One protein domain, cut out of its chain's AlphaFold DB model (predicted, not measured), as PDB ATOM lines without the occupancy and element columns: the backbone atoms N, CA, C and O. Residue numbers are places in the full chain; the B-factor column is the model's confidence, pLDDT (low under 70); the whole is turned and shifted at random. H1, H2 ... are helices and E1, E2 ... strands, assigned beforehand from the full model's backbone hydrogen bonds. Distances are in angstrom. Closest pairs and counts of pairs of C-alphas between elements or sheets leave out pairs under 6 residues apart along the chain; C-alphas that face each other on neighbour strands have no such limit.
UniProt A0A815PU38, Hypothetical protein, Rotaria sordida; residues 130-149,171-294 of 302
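This is residues 130 to 149 and 171 to 294 of the 302 residues of the protein "Hypothetical protein" of Rotaria sordida (UniProt A0A815PU38). A two-stranded antiparallel ribbon, E1 and E2, runs through the middle of the domain, with a group of helices at each of its ends. At one end H2, H3 and H6 pack crosswise on one another, and H6 reaches back over the ribbon with residues 272 to 277; at the other end are the short H4 and H5 with H7, and H1 lies farthest out. The printed part has 144 residues, with seven named helices and two named strands in the order H1 H2 H3 E1 H4 H5 E2 H6 H7, mostly helix. It is only just loose, close to compact, with a radius of gyration of the C-alphas of 17.6 A and spans of 51 by 35 by 34 A.

H1, residues 130 to 136, only just touches H7, residues 282 to 293, with 3 pairs of C-alphas within 8 A; the closest are those of Arg 132 and Thr 290, 7.1 A apart. H2, residues 176 to 186, touches H3, residues 199 to 215, about perpendicular at 82 degrees, with the closest C-alphas, those of Lys 183 and Ala 202, 5.2 A apart. H6, residues 266 to 278, touches H2 at 87 degrees, about perpendicular, with the closest C-alphas, Ala 186 and Ser 267, at 4.1 A. H6 also touches H3 at a steep tilt of 55 degrees, opposite ways, with the closest C-alphas, Ala 202 and Ala 270, at 5.6 A. E1, residues 224 to 230, and E2, residues 251 to 257, are antiparallel neighbours at 154 degrees; N 227 and O 254 are 2.9 A apart and N 254 and O 227 2.8 A, within hydrogen-bond range. The closest C-alphas of E2 and H6, those of Leu 254 and Met 276, are 6.8 A apart. H4, residues 231 to 235, touches H5, residues 241 to 245, at Arg 232 and Leu 244, whose C-alphas are the closest at 5.5 A. H4 also touches H7, with the closest C-alphas, Asn 234 and Glu 282, at 5.3 A. H2 and H7 are apart. In H1, H2, H3, H6 and H7 every O i to N i+4 pair is within hydrogen-bond range; H4 and H5 each have 0 of 1, but 2 of 2 O i to N i+3 pairs.

H1 begins at C-alpha 130, (18.280, 8.948, 56.080). H2 measures 15.2 A from first to last C-alpha and H3 24.1 A. E1 measures 19.7 A from C-alpha 224 at (51.688, 20.738, 53.655), and E2 19.9 A. H6 measures 18.1 A; H7 measures 16.2 A and ends at C-alpha 293, (29.880, 15.206, 62.457).

The two C-alphas farthest apart, those of Glu 130 and Asp 177, are 53.1 A apart. Residues 150 to 170 are not printed, and C-alphas 149 and 171 are 35.4 A apart across this cut. The link from H2 to H3, residues 187 to 198, is long. Mean pLDDT of the printed part is 87.4; residues 148 to 149 are under 70.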
ATOM      1  N   GLU A 130      18.324  10.309  56.638       76.38
ATOM      2  CA  GLU A 130      18.280   8.948  56.080       76.38
ATOM      3  C   GLU A 130      19.463   8.631  55.155       76.38
ATOM      4  O   GLU A 130      20.053   7.553  55.228       76.38
ATOM      5  N   GLN A 131      19.852   9.580  54.299       79.69
ATOM      6  CA  GLN A 131      21.022   9.419  53.430       79.69
ATOM      7  C   GLN A 131      22.311   9.430  54.245       79.69
ATOM      8  O   GLN A 131      23.223   8.654  53.968       79.69
ATOM      9  N   ARG A 132      22.374  10.280  55.274       80.31
ATOM     10  CA  ARG A 132      23.526  10.372  56.167       80.31
ATOM     11  C   ARG A 132      23.779   9.050  56.882       80.31
ATOM     12  O   ARG A 132      24.896   8.561  56.819       80.31
ATOM     13  N   ARG A 133      22.749   8.437  57.483       77.06
ATOM     14  CA  ARG A 133      22.881   7.135  58.166       77.06
ATOM     15  C   ARG A 133      23.417   6.046  57.238       77.06
ATOM     16  O   ARG A 133      24.318   5.312  57.620       77.06
ATOM     17  N   LYS A 134      22.908   5.975  56.003       80.31
ATOM     18  CA  LYS A 134      23.407   5.020  54.999       80.31
ATOM     19  C   LYS A 134      24.877   5.257  54.658       80.31
ATOM     20  O   LYS A 134      25.622   4.297  54.523       80.31
ATOM     21  N   ARG A 135      25.275   6.527  54.522       79.00
ATOM     22  CA  ARG A 135      26.645   6.913  54.167       79.00
ATOM     23  C   ARG A 135      27.633   6.675  55.297       79.00
ATOM     24  O   ARG A 135      28.727   6.235  54.994       79.00
ATOM     25  N   ILE A 136      27.264   6.935  56.555       77.75
ATOM     26  CA  ILE A 136      28.165   6.780  57.711       77.75
ATOM     27  C   ILE A 136      28.724   5.352  57.791       77.75
ATOM     28  O   ILE A 136      29.931   5.187  57.931       77.75
ATOM     29  N   ASN A 137      27.882   4.339  57.573       70.00
ATOM     30  CA  ASN A 137      28.296   2.930  57.597       70.00
ATOM     31  C   ASN A 137      29.322   2.560  56.508       70.00
ATOM     32  O   ASN A 137      29.976   1.529  56.611       70.00
ATOM     33  N   SER A 138      29.435   3.359  55.444       72.12
ATOM     34  CA  SER A 138      30.387   3.157  54.345       72.12
ATOM     35  C   SER A 138      31.416   4.286  54.249       72.12
ATOM     36  O   SER A 138      32.125   4.386  53.245       72.12
ATOM     37  N   LEU A 139      31.443   5.200  55.224       75.25
ATOM     38  CA  LEU A 139      32.207   6.432  55.123       75.25
ATOM     39  C   LEU A 139      33.661   6.163  55.479       75.25
ATOM     40  O   LEU A 139      33.998   5.847  56.618       75.25
ATOM     41  N   THR A 140      34.537   6.340  54.499       75.50
ATOM     42  CA  THR A 140      35.977   6.383  54.742       75.50
ATOM     43  C   THR A 140      36.398   7.814  55.052       75.50
ATOM     44  O   THR A 140      35.730   8.775  54.664       75.50
ATOM     45  N   ARG A 141      37.506   7.970  55.785       79.31
ATOM     46  CA  ARG A 141      38.101   9.289  56.017       79.31
ATOM     47  C   ARG A 141      38.393   9.944  54.657       79.31
ATOM     48  O   ARG A 141      39.137   9.347  53.875       79.31
ATOM     49  N   PRO A 142      37.879  11.159  54.383       78.12
ATOM     50  CA  PRO A 142      38.250  11.891  53.180       78.12
ATOM     51  C   PRO A 142      39.767  12.090  53.146       78.12
ATOM     52  O   PRO A 142      40.352  12.487  54.156       78.12
ATOM     53  N   LYS A 143      40.399  11.819  51.999       73.69
ATOM     54  CA  LYS A 143      41.863  11.905  51.843       73.69
ATOM     55  C   LYS A 143      42.408  13.282  52.230       73.69
ATOM     56  O   LYS A 143      43.435  13.362  52.890       73.69
ATOM     57  N   ASP A 144      41.648  14.328  51.926       71.31
ATOM     58  CA  ASP A 144      42.038  15.721  52.154       71.31
ATOM     59  C   ASP A 144      41.597  16.237  53.544       71.31
ATOM     60  O   ASP A 144      41.607  17.435  53.823       71.31
ATOM     61  N   CYS A 145      41.163  15.346  54.445       74.25
ATOM     62  CA  CYS A 145      40.770  15.719  55.800       74.25
ATOM     63  C   CYS A 145      41.980  15.776  56.735       74.25
ATOM     64  O   CYS A 145      42.513  14.742  57.142       74.25
ATOM     65  N   VAL A 146      42.366  16.989  57.135       73.69
ATOM     66  CA  VAL A 146      43.448  17.233  58.107       73.69
ATOM     67  C   VAL A 146      43.056  16.990  59.555       73.69
ATOM     68  O   VAL A 146      43.927  16.725  60.380       73.69
ATOM     69  N   PHE A 147      41.767  17.060  59.883       74.25
ATOM     70  CA  PHE A 147      41.322  16.893  61.260       74.25
ATOM     71  C   PHE A 147      41.184  15.412  61.594       74.25
ATOM     72  O   PHE A 147      40.456  14.662  60.939       74.25
ATOM     73  N   ASN A 148      41.882  14.998  62.645       66.81
ATOM     74  CA  ASN A 148      41.656  13.708  63.274       66.81
ATOM     75  C   ASN A 148      40.526  13.849  64.298       66.81
ATOM     76  O   ASN A 148      40.535  14.774  65.103       66.81
ATOM     77  N   ARG A 149      39.593  12.891  64.306       65.19
ATOM     78  CA  ARG A 149      38.589  12.761  65.379       65.19
ATOM     79  C   ARG A 149      39.222  12.333  66.708       65.19
ATOM     80  O   ARG A 149      38.793  12.760  67.771       65.19
ATOM     81  N   VAL A 171      53.404  43.746  57.287       79.38
ATOM     82  CA  VAL A 171      52.619  43.922  56.060       79.38
ATOM     83  C   VAL A 171      53.553  44.129  54.883       79.38
ATOM     84  O   VAL A 171      54.432  44.989  54.905       79.38
ATOM     85  N   TYR A 172      53.299  43.361  53.832       84.12
ATOM     86  CA  TYR A 172      53.938  43.520  52.538       84.12
ATOM     87  C   TYR A 172      52.905  44.052  51.551       84.12
ATOM     88  O   TYR A 172      51.815  43.493  51.417       84.12
ATOM     89  N   PHE A 173      53.246  45.152  50.885       86.25
ATOM     90  CA  PHE A 173      52.424  45.733  49.834       86.25
ATOM     91  C   PHE A 173      52.862  45.167  48.487       86.25
ATOM     92  O   PHE A 173      54.052  45.117  48.202       86.25
ATOM     93  N   PHE A 174      51.889  44.767  47.671       91.50
ATOM     94  CA  PHE A 174      52.113  44.352  46.291       91.50
ATOM     95  C   PHE A 174      51.403  45.341  45.375       91.50
ATOM     96  O   PHE A 174      50.184  45.520  45.456       91.50
ATOM     97  N   SER A 175      52.169  45.999  44.517       94.75
ATOM     98  CA  SER A 175      51.644  46.865  43.472       94.75
ATOM     99  C   SER A 175      50.858  46.064  42.433       94.75
ATOM    100  O   SER A 175      51.007  44.849  42.281       94.75
ATOM    101  N   VAL A 176      50.021  46.765  41.668       96.38
ATOM    102  CA  VAL A 176      49.264  46.159  40.564       96.38
ATOM    103  C   VAL A 176      50.203  45.505  39.544       96.38
ATOM    104  O   VAL A 176      49.912  44.409  39.069       96.38
ATOM    105  N   ASP A 177      51.345  46.129  39.248       97.81
ATOM    106  CA  ASP A 177      52.322  45.599  38.294       97.81
ATOM    107  C   ASP A 177      53.027  44.348  38.825       97.81
ATOM    108  O   ASP A 177      53.177  43.373  38.089       97.81
ATOM    109  N   GLU A 178      53.391  44.319  40.111       97.06
ATOM    110  CA  GLU A 178      53.938  43.116  40.751       97.06
ATOM    111  C   GLU A 178      52.929  41.965  40.722       97.06
ATOM    112  O   GLU A 178      53.277  40.859  40.310       97.06
ATOM    113  N   LEU A 179      51.663  42.225  41.067       97.94
ATOM    114  CA  LEU A 179      50.602  41.217  41.004       97.94
ATOM    115  C   LEU A 179      50.379  40.706  39.574       97.94
ATOM    116  O   LEU A 179      50.206  39.503  39.369       97.94
ATOM    117  N   ASN A 180      50.415  41.594  38.579       97.69
ATOM    118  CA  ASN A 180      50.304  41.219  37.170       97.69
ATOM    119  C   ASN A 180      51.491  40.365  36.714       97.69
ATOM    120  O   ASN A 180      51.291  39.379  36.003       97.69
ATOM    121  N   ASN A 181      52.709  40.699  37.140       97.69
ATOM    122  CA  ASN A 181      53.914  39.939  36.820       97.69
ATOM    123  C   ASN A 181      53.893  38.549  37.465       97.69
ATOM    124  O   ASN A 181      54.110  37.561  36.765       97.69
ATOM    125  N   ILE A 182      53.551  38.459  38.755       97.75
ATOM    126  CA  ILE A 182      53.398  37.186  39.474       97.75
ATOM    127  C   ILE A 182      52.350  36.314  38.780       97.75
ATOM    128  O   ILE A 182      52.604  35.151  38.478       97.75
ATOM    129  N   LYS A 183      51.182  36.885  38.462       97.69
ATOM    130  CA  LYS A 183      50.109  36.161  37.774       97.69
ATOM    131  C   LYS A 183      50.527  35.691  36.383       97.69
ATOM    132  O   LYS A 183      50.228  34.558  36.012       97.69
ATOM    133  N   LYS A 184      51.220  36.537  35.618       96.50
ATOM    134  CA  LYS A 184      51.733  36.190  34.289       96.50
ATOM    135  C   LYS A 184      52.716  35.026  34.371       96.50
ATOM    136  O   LYS A 184      52.592  34.097  33.582       96.50
ATOM    137  N   GLU A 185      53.644  35.057  35.323       96.38
ATOM    138  CA  GLU A 185      54.619  33.985  35.548       96.38
ATOM    139  C   GLU A 185      53.947  32.672  35.970       96.38
ATOM    140  O   GLU A 185      54.273  31.609  35.448       96.38
ATOM    141  N   ALA A 186      52.956  32.749  36.858       96.50
ATOM    142  CA  ALA A 186      52.169  31.600  37.300       96.50
ATOM    143  C   ALA A 186      51.295  30.989  36.187       96.50
ATOM    144  O   ALA A 186      50.787  29.888  36.353       96.50
ATOM    145  N   SER A 187      51.104  31.694  35.068       95.75
ATOM    146  CA  SER A 187      50.229  31.269  33.968       95.75
ATOM    147  C   SER A 187      50.987  30.796  32.718       95.75
ATOM    148  O   SER A 187      50.345  30.522  31.708       95.75
ATOM    149  N   LYS A 188      52.329  30.755  32.722       93.12
ATOM    150  CA  LYS A 188      53.123  30.505  31.500       93.12
ATOM    151  C   LYS A 188      53.002  29.080  30.971       93.12
ATOM    152  O   LYS A 188      52.735  28.900  29.788       93.12
ATOM    153  N   ASP A 189      53.203  28.101  31.844       88.69
ATOM    154  CA  ASP A 189      53.340  26.690  31.467       88.69
ATOM    155  C   ASP A 189      52.210  25.845  32.059       88.69
ATOM    156  O   ASP A 189      52.422  24.715  32.500       88.69
ATOM    157  N   ILE A 190      51.003  26.416  32.095       89.75
ATOM    158  CA  ILE A 190      49.825  25.717  32.602       89.75
ATOM    159  C   ILE A 190      49.289  24.714  31.568       89.75
ATOM    160  O   ILE A 190      49.244  24.955  30.358       89.75
ATOM    161  N   SER A 191      48.877  23.560  32.067       87.81
ATOM    162  CA  SER A 191      48.113  22.512  31.427       87.81
ATOM    163  C   SER A 191      46.902  23.081  30.706       87.81
ATOM    164  O   SER A 191      46.179  23.943  31.199       87.81
ATOM    165  N   LYS A 192      46.597  22.479  29.555       86.19
ATOM    166  CA  LYS A 192      45.416  22.804  28.746       86.19
ATOM    167  C   LYS A 192      44.086  22.547  29.462       86.19
ATOM    168  O   LYS A 192      43.052  22.939  28.939       86.19
ATOM    169  N   SER A 193      44.098  21.839  30.592       84.44
ATOM    170  CA  SER A 193      42.918  21.595  31.428       84.44
ATOM    171  C   SER A 193      42.619  22.720  32.421       84.44
ATOM    172  O   SER A 193      41.585  22.664  33.081       84.44
ATOM    173  N   VAL A 194      43.520  23.696  32.571       87.69
ATOM    174  CA  VAL A 194      43.359  24.838  33.475       87.69
ATOM    175  C   VAL A 194      43.071  26.080  32.641       87.69
ATOM    176  O   VAL A 194      43.948  26.610  31.965       87.69
ATOM    177  N   ASP A 195      41.827  26.555  32.697       87.88
ATOM    178  CA  ASP A 195      41.387  27.692  31.878       87.88
ATOM    179  C   ASP A 195      41.947  29.033  32.376       87.88
ATOM    180  O   ASP A 195      42.111  29.975  31.597       87.88
ATOM    181  N   TYR A 196      42.204  29.155  33.684       92.00
ATOM    182  CA  TYR A 196      42.746  30.377  34.273       92.00
ATOM    183  C   TYR A 196      43.400  30.140  35.640       92.00
ATOM    184  O   TYR A 196      42.948  29.310  36.424       92.00
ATOM    185  N   ILE A 197      44.407  30.959  35.955       95.31
ATOM    186  CA  ILE A 197      44.975  31.105  37.301       95.31
ATOM    187  C   ILE A 197      44.514  32.439  37.890       95.31
ATOM    188  O   ILE A 197      44.607  33.490  37.241       95.31
ATOM    189  N   SER A 198      44.000  32.426  39.122       94.94
ATOM    190  CA  SER A 198      43.575  33.656  39.788       94.94
ATOM    191  C   SER A 198      44.763  34.443  40.339       94.94
ATOM    192  O   SER A 198      45.837  33.903  40.591       94.94
ATOM    193  N   THR A 199      44.582  35.752  40.547       96.62
ATOM    194  CA  THR A 199      45.607  36.570  41.222       96.62
ATOM    195  C   THR A 199      45.876  36.049  42.636       96.62
ATOM    196  O   THR A 199      47.005  36.110  43.105       96.62
ATOM    197  N   TYR A 200      44.844  35.512  43.294       94.31
ATOM    198  CA  TYR A 200      44.964  34.901  44.610       94.31
ATOM    199  C   TYR A 200      45.814  33.628  44.566       94.31
ATOM    200  O   TYR A 200      46.759  33.540  45.340       94.31
ATOM    201  N   ASP A 201      45.545  32.703  43.639       94.31
ATOM    202  CA  ASP A 201      46.318  31.459  43.503       94.31
ATOM    203  C   ASP A 201      47.792  31.781  43.247       94.31
ATOM    204  O   ASP A 201      48.662  31.300  43.968       94.31
ATOM    205  N   ALA A 202      48.059  32.673  42.285       96.69
ATOM    206  CA  ALA A 202      49.408  33.089  41.919       96.69
ATOM    207  C   ALA A 202      50.162  33.743  43.091       96.69
ATOM    208  O   ALA A 202      51.317  33.408  43.350       96.69
ATOM    209  N   LEU A 203      49.512  34.654  43.824       96.81
ATOM    210  CA  LEU A 203      50.120  35.299  44.987       96.81
ATOM    211  C   LEU A 203      50.322  34.310  46.139       96.81
ATOM    212  O   LEU A 203      51.364  34.336  46.787       96.81
ATOM    213  N   TYR A 204      49.360  33.423  46.390       94.56
ATOM    214  CA  TYR A 204      49.445  32.426  47.452       94.56
ATOM    215  C   TYR A 204      50.647  31.499  47.246       94.56
ATOM    216  O   TYR A 204      51.446  31.317  48.165       94.56
ATOM    217  N   VAL A 205      50.844  30.987  46.026       93.50
ATOM    218  CA  VAL A 205      52.001  30.128  45.728       93.50
ATOM    219  C   VAL A 205      53.317  30.895  45.710       93.50
ATOM    220  O   VAL A 205      54.331  30.369  46.164       93.50
ATOM    221  N   HIS A 206      53.307  32.157  45.275       95.06
ATOM    222  CA  HIS A 206      54.474  33.025  45.391       95.06
ATOM    223  C   HIS A 206      54.893  33.185  46.859       95.06
ATOM    224  O   HIS A 206      56.067  33.023  47.184       95.06
ATOM    225  N   MET A 207      53.934  33.408  47.765       94.00
ATOM    226  CA  MET A 207      54.203  33.513  49.200       94.00
ATOM    227  C   MET A 207      54.725  32.205  49.801       94.00
ATOM    228  O   MET A 207      55.620  32.258  50.641       94.00
ATOM    229  N   ILE A 208      54.232  31.040  49.365       91.19
ATOM    230  CA  ILE A 208      54.792  29.741  49.775       91.19
ATOM    231  C   ILE A 208      56.277  29.664  49.407       91.19
ATOM    232  O   ILE A 208      57.098  29.363  50.269       91.19
ATOM    233  N   LEU A 209      56.637  29.986  48.161       90.94
ATOM    234  CA  LEU A 209      58.032  29.958  47.709       90.94
ATOM    235  C   LEU A 209      58.912  30.949  48.486       90.94
ATOM    236  O   LEU A 209      60.035  30.612  48.856       90.94
ATOM    237  N   VAL A 210      58.393  32.144  48.784       91.88
ATOM    238  CA  VAL A 210      59.085  33.133  49.627       91.88
ATOM    239  C   VAL A 210      59.315  32.593  51.038       91.88
ATOM    240  O   VAL A 210      60.419  32.732  51.560       91.88
ATOM    241  N   ILE A 211      58.309  31.963  51.654       89.94
ATOM    242  CA  ILE A 211      58.426  31.371  52.995       89.94
ATOM    243  C   ILE A 211      59.494  30.282  52.991       89.94
ATOM    244  O   ILE A 211      60.399  30.336  53.813       89.94
ATOM    245  N   VAL A 212      59.430  29.356  52.036       88.25
ATOM    246  CA  VAL A 212      60.390  28.256  51.886       88.25
ATOM    247  C   VAL A 212      61.819  28.773  51.741       88.25
ATOM    248  O   VAL A 212      62.724  28.299  52.427       88.25
ATOM    249  N   ALA A 213      62.025  29.780  50.887       89.25
ATOM    250  CA  ALA A 213      63.330  30.405  50.707       89.25
ATOM    251  C   ALA A 213      63.810  31.101  51.992       89.25
ATOM    252  O   ALA A 213      64.967  30.948  52.385       89.25
ATOM    253  N   ALA A 214      62.927  31.834  52.674       89.81
ATOM    254  CA  ALA A 214      63.251  32.551  53.905       89.81
ATOM    255  C   ALA A 214      63.573  31.610  55.077       89.81
ATOM    256  O   ALA A 214      64.430  31.932  55.901       89.81
ATOM    257  N   THR A 215      62.918  30.449  55.151       87.25
ATOM    258  CA  THR A 215      63.156  29.431  56.184       87.25
ATOM    259  C   THR A 215      64.256  28.442  55.814       87.25
ATOM    260  O   THR A 215      64.580  27.583  56.632       87.25
ATOM    261  N   GLN A 216      64.836  28.553  54.610       87.56
ATOM    262  CA  GLN A 216      65.797  27.590  54.054       87.56
ATOM    263  C   GLN A 216      65.265  26.148  54.108       87.56
ATOM    264  O   GLN A 216      66.019  25.193  54.288       87.56
ATOM    265  N   THR A 217      63.945  26.000  53.992       84.69
ATOM    266  CA  THR A 217      63.281  24.700  53.949       84.69
ATOM    267  C   THR A 217      63.446  24.127  52.552       84.69
ATOM    268  O   THR A 217      63.340  24.858  51.567       84.69
ATOM    269  N   SER A 218      63.704  22.828  52.434       82.62
ATOM    270  CA  SER A 218      63.699  22.207  51.117       82.62
ATOM    271  C   SER A 218      62.258  22.041  50.645       82.62
ATOM    272  O   SER A 218      61.399  21.593  51.399       82.62
ATOM    273  N   LEU A 219      61.977  22.313  49.369       75.19
ATOM    274  CA  LEU A 219      60.674  21.974  48.770       75.19
ATOM    275  C   LEU A 219      60.407  20.461  48.789       75.19
ATOM    276  O   LEU A 219      59.260  20.034  48.699       75.19
ATOM    277  N   THR A 220      61.456  19.652  48.961       71.56
ATOM    278  CA  THR A 220      61.350  18.204  49.172       71.56
ATOM    279  C   THR A 220      60.918  17.827  50.591       71.56
ATOM    280  O   THR A 220      60.589  16.667  50.827       71.56
ATOM    281  N   ASP A 221      60.926  18.767  51.543       72.62
ATOM    282  CA  ASP A 221      60.536  18.537  52.935       72.62
ATOM    283  C   ASP A 221      59.005  18.554  53.064       72.62
ATOM    284  O   ASP A 221      58.456  19.497  53.617       72.62
ATOM    285  N   ASN A 222      58.309  17.539  52.528       76.62
ATOM    286  CA  ASN A 222      56.865  17.255  52.694       76.62
ATOM    287  C   ASN A 222      56.006  18.475  53.100       76.62
ATOM    288  O   ASN A 222      55.422  18.515  54.193       76.62
ATOM    289  N   ILE A 223      55.978  19.507  52.248       84.19
ATOM    290  CA  ILE A 223      55.338  20.779  52.587       84.19
ATOM    291  C   ILE A 223      53.834  20.612  52.457       84.19
ATOM    292  O   ILE A 223      53.307  20.315  51.386       84.19
ATOM    293  N   LYS A 224      53.138  20.862  53.562       87.50
ATOM    294  CA  LYS A 224      51.688  20.738  53.655       87.50
ATOM    295  C   LYS A 224      51.030  22.100  53.566       87.50
ATOM    296  O   LYS A 224      51.411  23.040  54.258       87.50
ATOM    297  N   ILE A 225      50.006  22.172  52.734       88.38
ATOM    298  CA  ILE A 225      49.212  23.362  52.480       88.38
ATOM    299  C   ILE A 225      47.858  23.166  53.149       88.38
ATOM    300  O   ILE A 225      47.207  22.134  52.977       88.38
ATOM    301  N   LEU A 226      47.437  24.172  53.910       88.69
ATOM    302  CA  LEU A 226      46.127  24.222  54.538       88.69
ATOM    303  C   LEU A 226      45.462  25.553  54.208       88.69
ATOM    304  O   LEU A 226      45.996  26.618  54.522       88.69
ATOM    305  N   GLN A 227      44.284  25.490  53.594       89.12
ATOM    306  CA  GLN A 227      43.631  26.668  53.043       89.12
ATOM    307  C   GLN A 227      42.140  26.696  53.350       89.12
ATOM    308  O   GLN A 227      41.446  25.687  53.243       89.12
ATOM    309  N   SER A 228      41.631  27.866  53.727       89.94
ATOM    310  CA  SER A 228      40.203  28.050  53.960       89.94
ATOM    311  C   SER A 228      39.439  28.178  52.642       89.94
ATOM    312  O   SER A 228      39.827  28.953  51.766       89.94
ATOM    313  N   PHE A 229      38.300  27.502  52.544       90.38
ATOM    314  CA  PHE A 229      37.437  27.483  51.368       90.38
ATOM    315  C   PHE A 229      35.994  27.839  51.724       90.38
ATOM    316  O   PHE A 229      35.415  27.279  52.656       90.38
ATOM    317  N   ASN A 230      35.395  28.765  50.976       91.94
ATOM    318  CA  ASN A 230      33.997  29.148  51.149       91.94
ATOM    319  C   ASN A 230      33.095  28.252  50.295       91.94
ATOM    320  O   ASN A 230      33.009  28.432  49.085       91.94
ATOM    321  N   GLY A 231      32.383  27.320  50.929       92.00
ATOM    322  CA  GLY A 231      31.566  26.342  50.206       92.00
ATOM    323  C   GLY A 231      30.217  26.855  49.701       92.00
ATOM    324  O   GLY A 231      29.496  26.092  49.067       92.00
ATOM    325  N   ARG A 232      29.826  28.111  49.976       93.38
ATOM    326  CA  ARG A 232      28.477  28.625  49.647       93.38
ATOM    327  C   ARG A 232      28.110  28.431  48.180       93.38
ATOM    328  O   ARG A 232      27.015  27.955  47.885       93.38
ATOM    329  N   THR A 233      29.022  28.765  47.274       93.62
ATOM    330  CA  THR A 233      28.808  28.685  45.823       93.62
ATOM    331  C   THR A 233      28.561  27.257  45.347       93.62
ATOM    332  O   THR A 233      27.732  27.045  44.467       93.62
ATOM    333  N   ASN A 234      29.206  26.268  45.969       94.00
ATOM    334  CA  ASN A 234      29.112  24.863  45.566       94.00
ATOM    335  C   ASN A 234      27.736  24.258  45.869       94.00
ATOM    336  O   ASN A 234      27.359  23.284  45.233       94.00
ATOM    337  N   PHE A 235      26.976  24.845  46.798       93.12
ATOM    338  CA  PHE A 235      25.661  24.352  47.221       93.12
ATOM    339  C   PHE A 235      24.495  25.075  46.524       93.12
ATOM    340  O   PHE A 235      23.337  24.709  46.727       93.12
ATOM    341  N   VAL A 236      24.763  26.096  45.698       92.06
ATOM    342  CA  VAL A 236      23.712  26.880  45.020       92.06
ATOM    343  C   VAL A 236      22.858  26.003  44.103       92.06
ATOM    344  O   VAL A 236      21.639  26.155  44.097       92.06
ATOM    345  N   SER A 237      23.479  25.075  43.365       88.06
ATOM    346  CA  SER A 237      22.787  24.267  42.354       88.06
ATOM    347  C   SER A 237      21.760  23.296  42.940       88.06
ATOM    348  O   SER A 237      20.697  23.138  42.345       88.06
ATOM    349  N   CYS A 238      22.051  22.625  44.062       84.19
ATOM    350  CA  CYS A 238      21.122  21.636  44.629       84.19
ATOM    351  C   CYS A 238      20.216  22.206  45.722       84.19
ATOM    352  O   CYS A 238      19.208  21.584  46.054       84.19
ATOM    353  N   CYS A 239      20.576  23.348  46.315       85.19
ATOM    354  CA  CYS A 239      19.781  23.978  47.362       85.19
ATOM    355  C   CYS A 239      18.971  25.149  46.788       85.19
ATOM    356  O   CYS A 239      17.842  24.981  46.337       85.19
ATOM    357  N   SER A 240      19.525  26.357  46.854       88.69
ATOM    358  CA  SER A 240      18.881  27.600  46.434       88.69
ATOM    359  C   SER A 240      19.931  28.715  46.388       88.69
ATOM    360  O   SER A 240      20.870  28.693  47.194       88.69
ATOM    361  N   PRO A 241      19.758  29.758  45.554       92.38
ATOM    362  CA  PRO A 241      20.586  30.966  45.605       92.38
ATOM    363  C   PRO A 241      20.648  31.631  46.990       92.38
ATOM    364  O   PRO A 241      21.595  32.355  47.288       92.38
ATOM    365  N   THR A 242      19.676  31.367  47.872       91.38
ATOM    366  CA  THR A 242      19.665  31.879  49.254       91.38
ATOM    367  C   THR A 242      20.828  31.374  50.107       91.38
ATOM    368  O   THR A 242      21.159  32.028  51.095       91.38
ATOM    369  N   VAL A 243      21.486  30.270  49.728       93.44
ATOM    370  CA  VAL A 243      22.692  29.761  50.410       93.44
ATOM    371  C   VAL A 243      23.835  30.779  50.381       93.44
ATOM    372  O   VAL A 243      24.613  30.853  51.332       93.44
ATOM    373  N   LEU A 244      23.900  31.628  49.350       93.25
ATOM    374  CA  LEU A 244      24.867  32.730  49.293       93.25
ATOM    375  C   LEU A 244      24.689  33.718  50.455       93.25
ATOM    376  O   LEU A 244      25.645  34.356  50.868       93.25
ATOM    377  N   ASN A 245      23.487  33.794  51.035       92.62
ATOM    378  CA  ASN A 245      23.189  34.630  52.195       92.62
ATOM    379  C   ASN A 245      23.181  33.828  53.508       92.62
ATOM    380  O   ASN A 245      22.613  34.291  54.500       92.62
ATOM    381  N   TYR A 246      23.743  32.612  53.533       93.62
ATOM    382  CA  TYR A 246      23.839  31.827  54.761       93.62
ATOM    383  C   TYR A 246      24.626  32.586  55.830       93.62
ATOM    384  O   TYR A 246      25.817  32.878  55.658       93.62
ATOM    385  N   PHE A 247      23.949  32.859  56.942       92.88
ATOM    386  CA  PHE A 247      24.510  33.517  58.106       92.88
ATOM    387  C   PHE A 247      24.965  32.458  59.103       92.88
ATOM    388  O   PHE A 247      24.187  31.931  59.900       92.88
ATOM    389  N   GLY A 248      26.250  32.157  59.035       90.50
ATOM    390  CA  GLY A 248      26.905  31.184  59.878       90.50
ATOM    391  C   GLY A 248      28.307  30.864  59.370       90.50
ATOM    392  O   GLY A 248      28.702  31.256  58.269       90.50
ATOM    393  N   SER A 249      29.073  30.123  60.164       89.19
ATOM    394  CA  SER A 249      30.335  29.562  59.697       89.19
ATOM    395  C   SER A 249      30.061  28.486  58.642       89.19
ATOM    396  O   SER A 249      29.371  27.503  58.911       89.19
ATOM    397  N   PHE A 250      30.561  28.703  57.425       90.56
ATOM    398  CA  PHE A 250      30.511  27.728  56.331       90.56
ATOM    399  C   PHE A 250      31.826  27.738  55.553       90.56
ATOM    400  O   PHE A 250      31.892  28.064  54.367       90.56
ATOM    401  N   LEU A 251      32.894  27.462  56.299       89.12
ATOM    402  CA  LEU A 251      34.247  27.332  55.786       89.12
ATOM    403  C   LEU A 251      34.674  25.870  55.850       89.12
ATOM    404  O   LEU A 251      34.372  25.166  56.811       89.12
ATOM    405  N   PHE A 252      35.407  25.458  54.832       88.62
ATOM    406  CA  PHE A 252      36.069  24.170  54.753       88.62
ATOM    407  C   PHE A 252      37.572  24.381  54.744       88.62
ATOM    408  O   PHE A 252      38.052  25.477  54.454       88.62
ATOM    409  N   TRP A 253      38.301  23.318  55.042       88.31
ATOM    410  CA  TRP A 253      39.749  23.312  54.982       88.31
ATOM    411  C   TRP A 253      40.192  22.394  53.857       88.31
ATOM    412  O   TRP A 253      39.939  21.191  53.906       88.31
ATOM    413  N   LEU A 254      40.820  22.981  52.845       88.88
ATOM    414  CA  LEU A 254      41.463  22.254  51.765       88.88
ATOM    415  C   LEU A 254      42.880  21.919  52.189       88.88
ATOM    416  O   LEU A 254      43.603  22.777  52.699       88.88
ATOM    417  N   TYR A 255      43.245  20.668  51.964       88.56
ATOM    418  CA  TYR A 255      44.562  20.145  52.253       88.56
ATOM    419  C   TYR A 255      45.246  19.739  50.963       88.56
ATOM    420  O   TYR A 255      44.634  19.106  50.104       88.56
ATOM    421  N   GLY A 256      46.515  20.097  50.853       86.38
ATOM    422  CA  GLY A 256      47.380  19.675  49.768       86.38
ATOM    423  C   GLY A 256      48.781  19.421  50.287       86.38
ATOM    424  O   GLY A 256      49.164  19.901  51.354       86.38
ATOM    425  N   GLU A 257      49.554  18.673  49.520       87.56
ATOM    426  CA  GLU A 257      50.969  18.455  49.777       87.56
ATOM    427  C   GLU A 257      51.733  18.790  48.504       87.56
ATOM    428  O   GLU A 257      51.314  18.410  47.406       87.56
ATOM    429  N   ILE A 258      52.811  19.557  48.646       86.62
ATOM    430  CA  ILE A 258      53.665  19.904  47.517       86.62
ATOM    431  C   ILE A 258      54.419  18.639  47.094       86.62
ATOM    432  O   ILE A 258      55.072  18.023  47.940       86.62
ATOM    433  N   PRO A 259      54.345  18.241  45.812       81.44
ATOM    434  CA  PRO A 259      55.084  17.088  45.323       81.44
ATOM    435  C   PRO A 259      56.592  17.265  45.534       81.44
ATOM    436  O   PRO A 259      57.155  18.299  45.181       81.44
ATOM    437  N   SER A 260      57.242  16.248  46.101       77.25
ATOM    438  CA  SER A 260      58.690  16.220  46.352       77.25
ATOM    439  C   SER A 260      59.492  15.567  45.221       77.25
ATOM    440  O   SER A 260      60.718  15.501  45.285       77.25
ATOM    441  N   ASP A 261      58.811  15.073  44.184       74.56
ATOM    442  CA  ASP A 261      59.389  14.341  43.055       74.56
ATOM    443  C   ASP A 261      60.115  15.244  42.048       74.56
ATOM    444  O   ASP A 261      60.996  14.780  41.320       74.56
ATOM    445  N   ARG A 262      59.774  16.534  42.011       70.94
ATOM    446  CA  ARG A 262      60.393  17.546  41.149       70.94
ATOM    447  C   ARG A 262      60.428  18.900  41.840       70.94
ATOM    448  O   ARG A 262      59.548  19.207  42.635       70.94
ATOM    449  N   GLU A 263      61.411  19.727  41.491       79.31
ATOM    450  CA  GLU A 263      61.442  21.116  41.948       79.31
ATOM    451  C   GLU A 263      60.218  21.856  41.378       79.31
ATOM    452  O   GLU A 263      60.053  21.925  40.153       79.31
ATOM    453  N   PRO A 264      59.307  22.346  42.232       82.62
ATOM    454  CA  PRO A 264      58.046  22.876  41.760       82.62
ATOM    455  C   PRO A 264      58.232  24.296  41.213       82.62
ATOM    456  O   PRO A 264      58.787  25.180  41.863       82.62
ATOM    457  N   THR A 265      57.728  24.534  40.004       89.50
ATOM    458  CA  THR A 265      57.674  25.875  39.408       89.50
ATOM    459  C   THR A 265      56.467  26.647  39.931       89.50
ATOM    460  O   THR A 265      55.464  26.044  40.328       89.50
ATOM    461  N   LEU A 266      56.512  27.983  39.849       92.56
ATOM    462  CA  LEU A 266      55.375  28.840  40.204       92.56
ATOM    463  C   LEU A 266      54.095  28.433  39.453       92.56
ATOM    464  O   LEU A 266      53.033  28.367  40.064       92.56
ATOM    465  N   SER A 267      54.207  28.108  38.158       94.19
ATOM    466  CA  SER A 267      53.077  27.612  37.359       94.19
ATOM    467  C   SER A 267      52.544  26.284  37.906       94.19
ATOM    468  O   SER A 267      51.363  26.195  38.218       94.19
ATOM    469  N   SER A 268      53.406  25.284  38.128       91.81
ATOM    470  CA  SER A 268      52.966  23.961  38.608       91.81
ATOM    471  C   SER A 268      52.308  23.996  39.994       91.81
ATOM    472  O   SER A 268      51.370  23.245  40.261       91.81
ATOM    473  N   LEU A 269      52.760  24.890  40.882       92.12
ATOM    474  CA  LEU A 269      52.117  25.098  42.180       92.12
ATOM    475  C   LEU A 269      50.784  25.819  42.030       92.12
ATOM    476  O   LEU A 269      49.826  25.467  42.713       92.12
ATOM    477  N   ALA A 270      50.710  26.828  41.160       94.62
ATOM    478  CA  ALA A 270      49.465  27.547  40.917       94.62
ATOM    479  C   ALA A 270      48.381  26.602  40.383       94.62
ATOM    480  O   ALA A 270      47.235  26.684  40.822       94.62
ATOM    481  N   GLU A 271      48.749  25.658  39.515       93.19
ATOM    482  CA  GLU A 271      47.858  24.584  39.073       93.19
ATOM    483  C   GLU A 271      47.415  23.679  40.215       93.19
ATOM    484  O   GLU A 271      46.225  23.410  40.338       93.19
ATOM    485  N   LEU A 272      48.343  23.241  41.071       91.38
ATOM    486  CA  LEU A 272      48.016  22.415  42.234       91.38
ATOM    487  C   LEU A 272      46.968  23.105  43.118       91.38
ATOM    488  O   LEU A 272      45.959  22.491  43.463       91.38
ATOM    489  N   ILE A 273      47.177  24.385  43.445       92.25
ATOM    490  CA  ILE A 273      46.214  25.172  44.226       92.25
ATOM    491  C   ILE A 273      44.892  25.294  43.473       92.25
ATOM    492  O   ILE A 273      43.840  24.990  44.033       92.25
ATOM    493  N   HIS A 274      44.923  25.669  42.194       92.81
ATOM    494  CA  HIS A 274      43.717  25.784  41.382       92.81
ATOM    495  C   HIS A 274      42.907  24.476  41.363       92.81
ATOM    496  O   HIS A 274      41.688  24.487  41.543       92.81
ATOM    497  N   GLU A 275      43.576  23.334  41.206       90.44
ATOM    498  CA  GLU A 275      42.964  22.011  41.243       90.44
ATOM    499  C   GLU A 275      42.370  21.666  42.609       90.44
ATOM    500  O   GLU A 275      41.293  21.066  42.670       90.44
ATOM    501  N   MET A 276      43.033  22.042  43.708       89.56
ATOM    502  CA  MET A 276      42.487  21.853  45.056       89.56
ATOM    503  C   MET A 276      41.126  22.540  45.204       89.56
ATOM    504  O   MET A 276      40.223  21.960  45.810       89.56
ATOM    505  N   TYR A 277      40.957  23.734  44.623       88.94
ATOM    506  CA  TYR A 277      39.686  24.462  44.594       88.94
ATOM    507  C   TYR A 277      38.674  23.852  43.619       88.94
ATOM    508  O   TYR A 277      37.522  23.617  43.989       88.94
ATOM    509  N   SER A 278      39.076  23.605  42.371       88.62
ATOM    510  CA  SER A 278      38.156  23.227  41.291       88.62
ATOM    511  C   SER A 278      37.580  21.817  41.447       88.62
ATOM    512  O   SER A 278      36.465  21.555  40.997       88.62
ATOM    513  N   LYS A 279      38.285  20.921  42.152       88.56
ATOM    514  CA  LYS A 279      37.802  19.568  42.474       88.56
ATOM    515  C   LYS A 279      36.715  19.549  43.552       88.56
ATOM    516  O   LYS A 279      36.078  18.511  43.750       88.56
ATOM    517  N   GLN A 280      36.481  20.660  44.255       90.50
ATOM    518  CA  GLN A 280      35.469  20.698  45.304       90.50
ATOM    519  C   GLN A 280      34.064  20.716  44.712       90.50
ATOM    520  O   GLN A 280      33.664  21.624  43.985       90.50
ATOM    521  N   SER A 281      33.271  19.724  45.096       91.38
ATOM    522  CA  SER A 281      31.865  19.616  44.738       91.38
ATOM    523  C   SER A 281      31.013  19.653  45.998       91.38
ATOM    524  O   SER A 281      31.491  19.412  47.105       91.38
ATOM    525  N   GLU A 282      29.717  19.905  45.853       91.06
ATOM    526  CA  GLU A 282      28.791  19.742  46.976       91.06
ATOM    527  C   GLU A 282      28.914  18.353  47.619       91.06
ATOM    528  O   GLU A 282      28.906  18.225  48.843       91.06
ATOM    529  N   HIS A 283      29.055  17.311  46.796       89.31
ATOM    530  CA  HIS A 283      29.159  15.932  47.261       89.31
ATOM    531  C   HIS A 283      30.394  15.725  48.152       89.31
ATOM    532  O   HIS A 283      30.230  15.228  49.271       89.31
ATOM    533  N   THR A 284      31.576  16.186  47.727       88.75
ATOM    534  CA  THR A 284      32.822  16.040  48.505       88.75
ATOM    535  C   THR A 284      32.761  16.826  49.815       88.75
ATOM    536  O   THR A 284      33.116  16.310  50.875       88.75
ATOM    537  N   LEU A 285      32.213  18.042  49.781       90.44
ATOM    538  CA  LEU A 285      32.055  18.902  50.957       90.44
ATOM    539  C   LEU A 285      31.046  18.329  51.967       90.44
ATOM    540  O   LEU A 285      31.253  18.390  53.182       90.44
ATOM    541  N   ARG A 286      29.953  17.720  51.492       89.06
ATOM    542  CA  ARG A 286      28.998  17.024  52.365       89.06
ATOM    543  C   ARG A 286      29.592  15.766  52.985       89.06
ATOM    544  O   ARG A 286      29.274  15.472  54.137       89.06
ATOM    545  N   GLU A 287      30.412  15.012  52.254       87.00
ATOM    546  CA  GLU A 287      31.119  13.847  52.806       87.00
ATOM    547  C   GLU A 287      32.113  14.265  53.885       87.00
ATOM    548  O   GLU A 287      32.095  13.690  54.973       87.00
ATOM    549  N   TYR A 288      32.870  15.335  53.641       87.25
ATOM    550  CA  TYR A 288      33.763  15.939  54.623       87.25
ATOM    551  C   TYR A 288      33.041  16.298  55.927       87.25
ATOM    552  O   TYR A 288      33.413  15.829  57.002       87.25
ATOM    553  N   ASN A 289      31.950  17.061  55.844       87.06
ATOM    554  CA  ASN A 289      31.185  17.427  57.037       87.06
ATOM    555  C   ASN A 289      30.496  16.227  57.689       87.06
ATOM    556  O   ASN A 289      30.370  16.184  58.908       87.06
ATOM    557  N   THR A 290      30.039  15.245  56.907       85.56
ATOM    558  CA  THR A 290      29.435  14.032  57.476       85.56
ATOM    559  C   THR A 290      30.461  13.243  58.283       85.56
ATOM    560  O   THR A 290      30.115  12.767  59.357       85.56
ATOM    561  N   TYR A 291      31.708  13.168  57.811       83.94
ATOM    562  CA  TYR A 291      32.813  12.530  58.526       83.94
ATOM    563  C   TYR A 291      33.162  13.260  59.827       83.94
ATOM    564  O   TYR A 291      33.397  12.622  60.846       83.94
ATOM    565  N   LEU A 292      33.175  14.596  59.819       81.44
ATOM    566  CA  LEU A 292      33.458  15.371  61.033       81.44
ATOM    567  C   LEU A 292      32.321  15.332  62.061       81.44
ATOM    568  O   LEU A 292      32.574  15.484  63.250       81.44
ATOM    569  N   MET A 293      31.079  15.148  61.610       79.06
ATOM    570  CA  MET A 293      29.880  15.206  62.457       79.06
ATOM    571  C   MET A 293      29.332  13.828  62.858       79.06
ATOM    572  O   MET A 293      28.292  13.762  63.514       79.06
ATOM    573  N   SER A 294      29.953  12.732  62.420       75.75
ATOM    574  CA  SER A 294      29.593  11.371  62.829       75.75
ATOM    575  C   SER A 294      30.195  11.023  64.191       75.75
ATOM    576  O   SER A 294      31.366  11.319  64.429       75.75
TER     577      SER A 294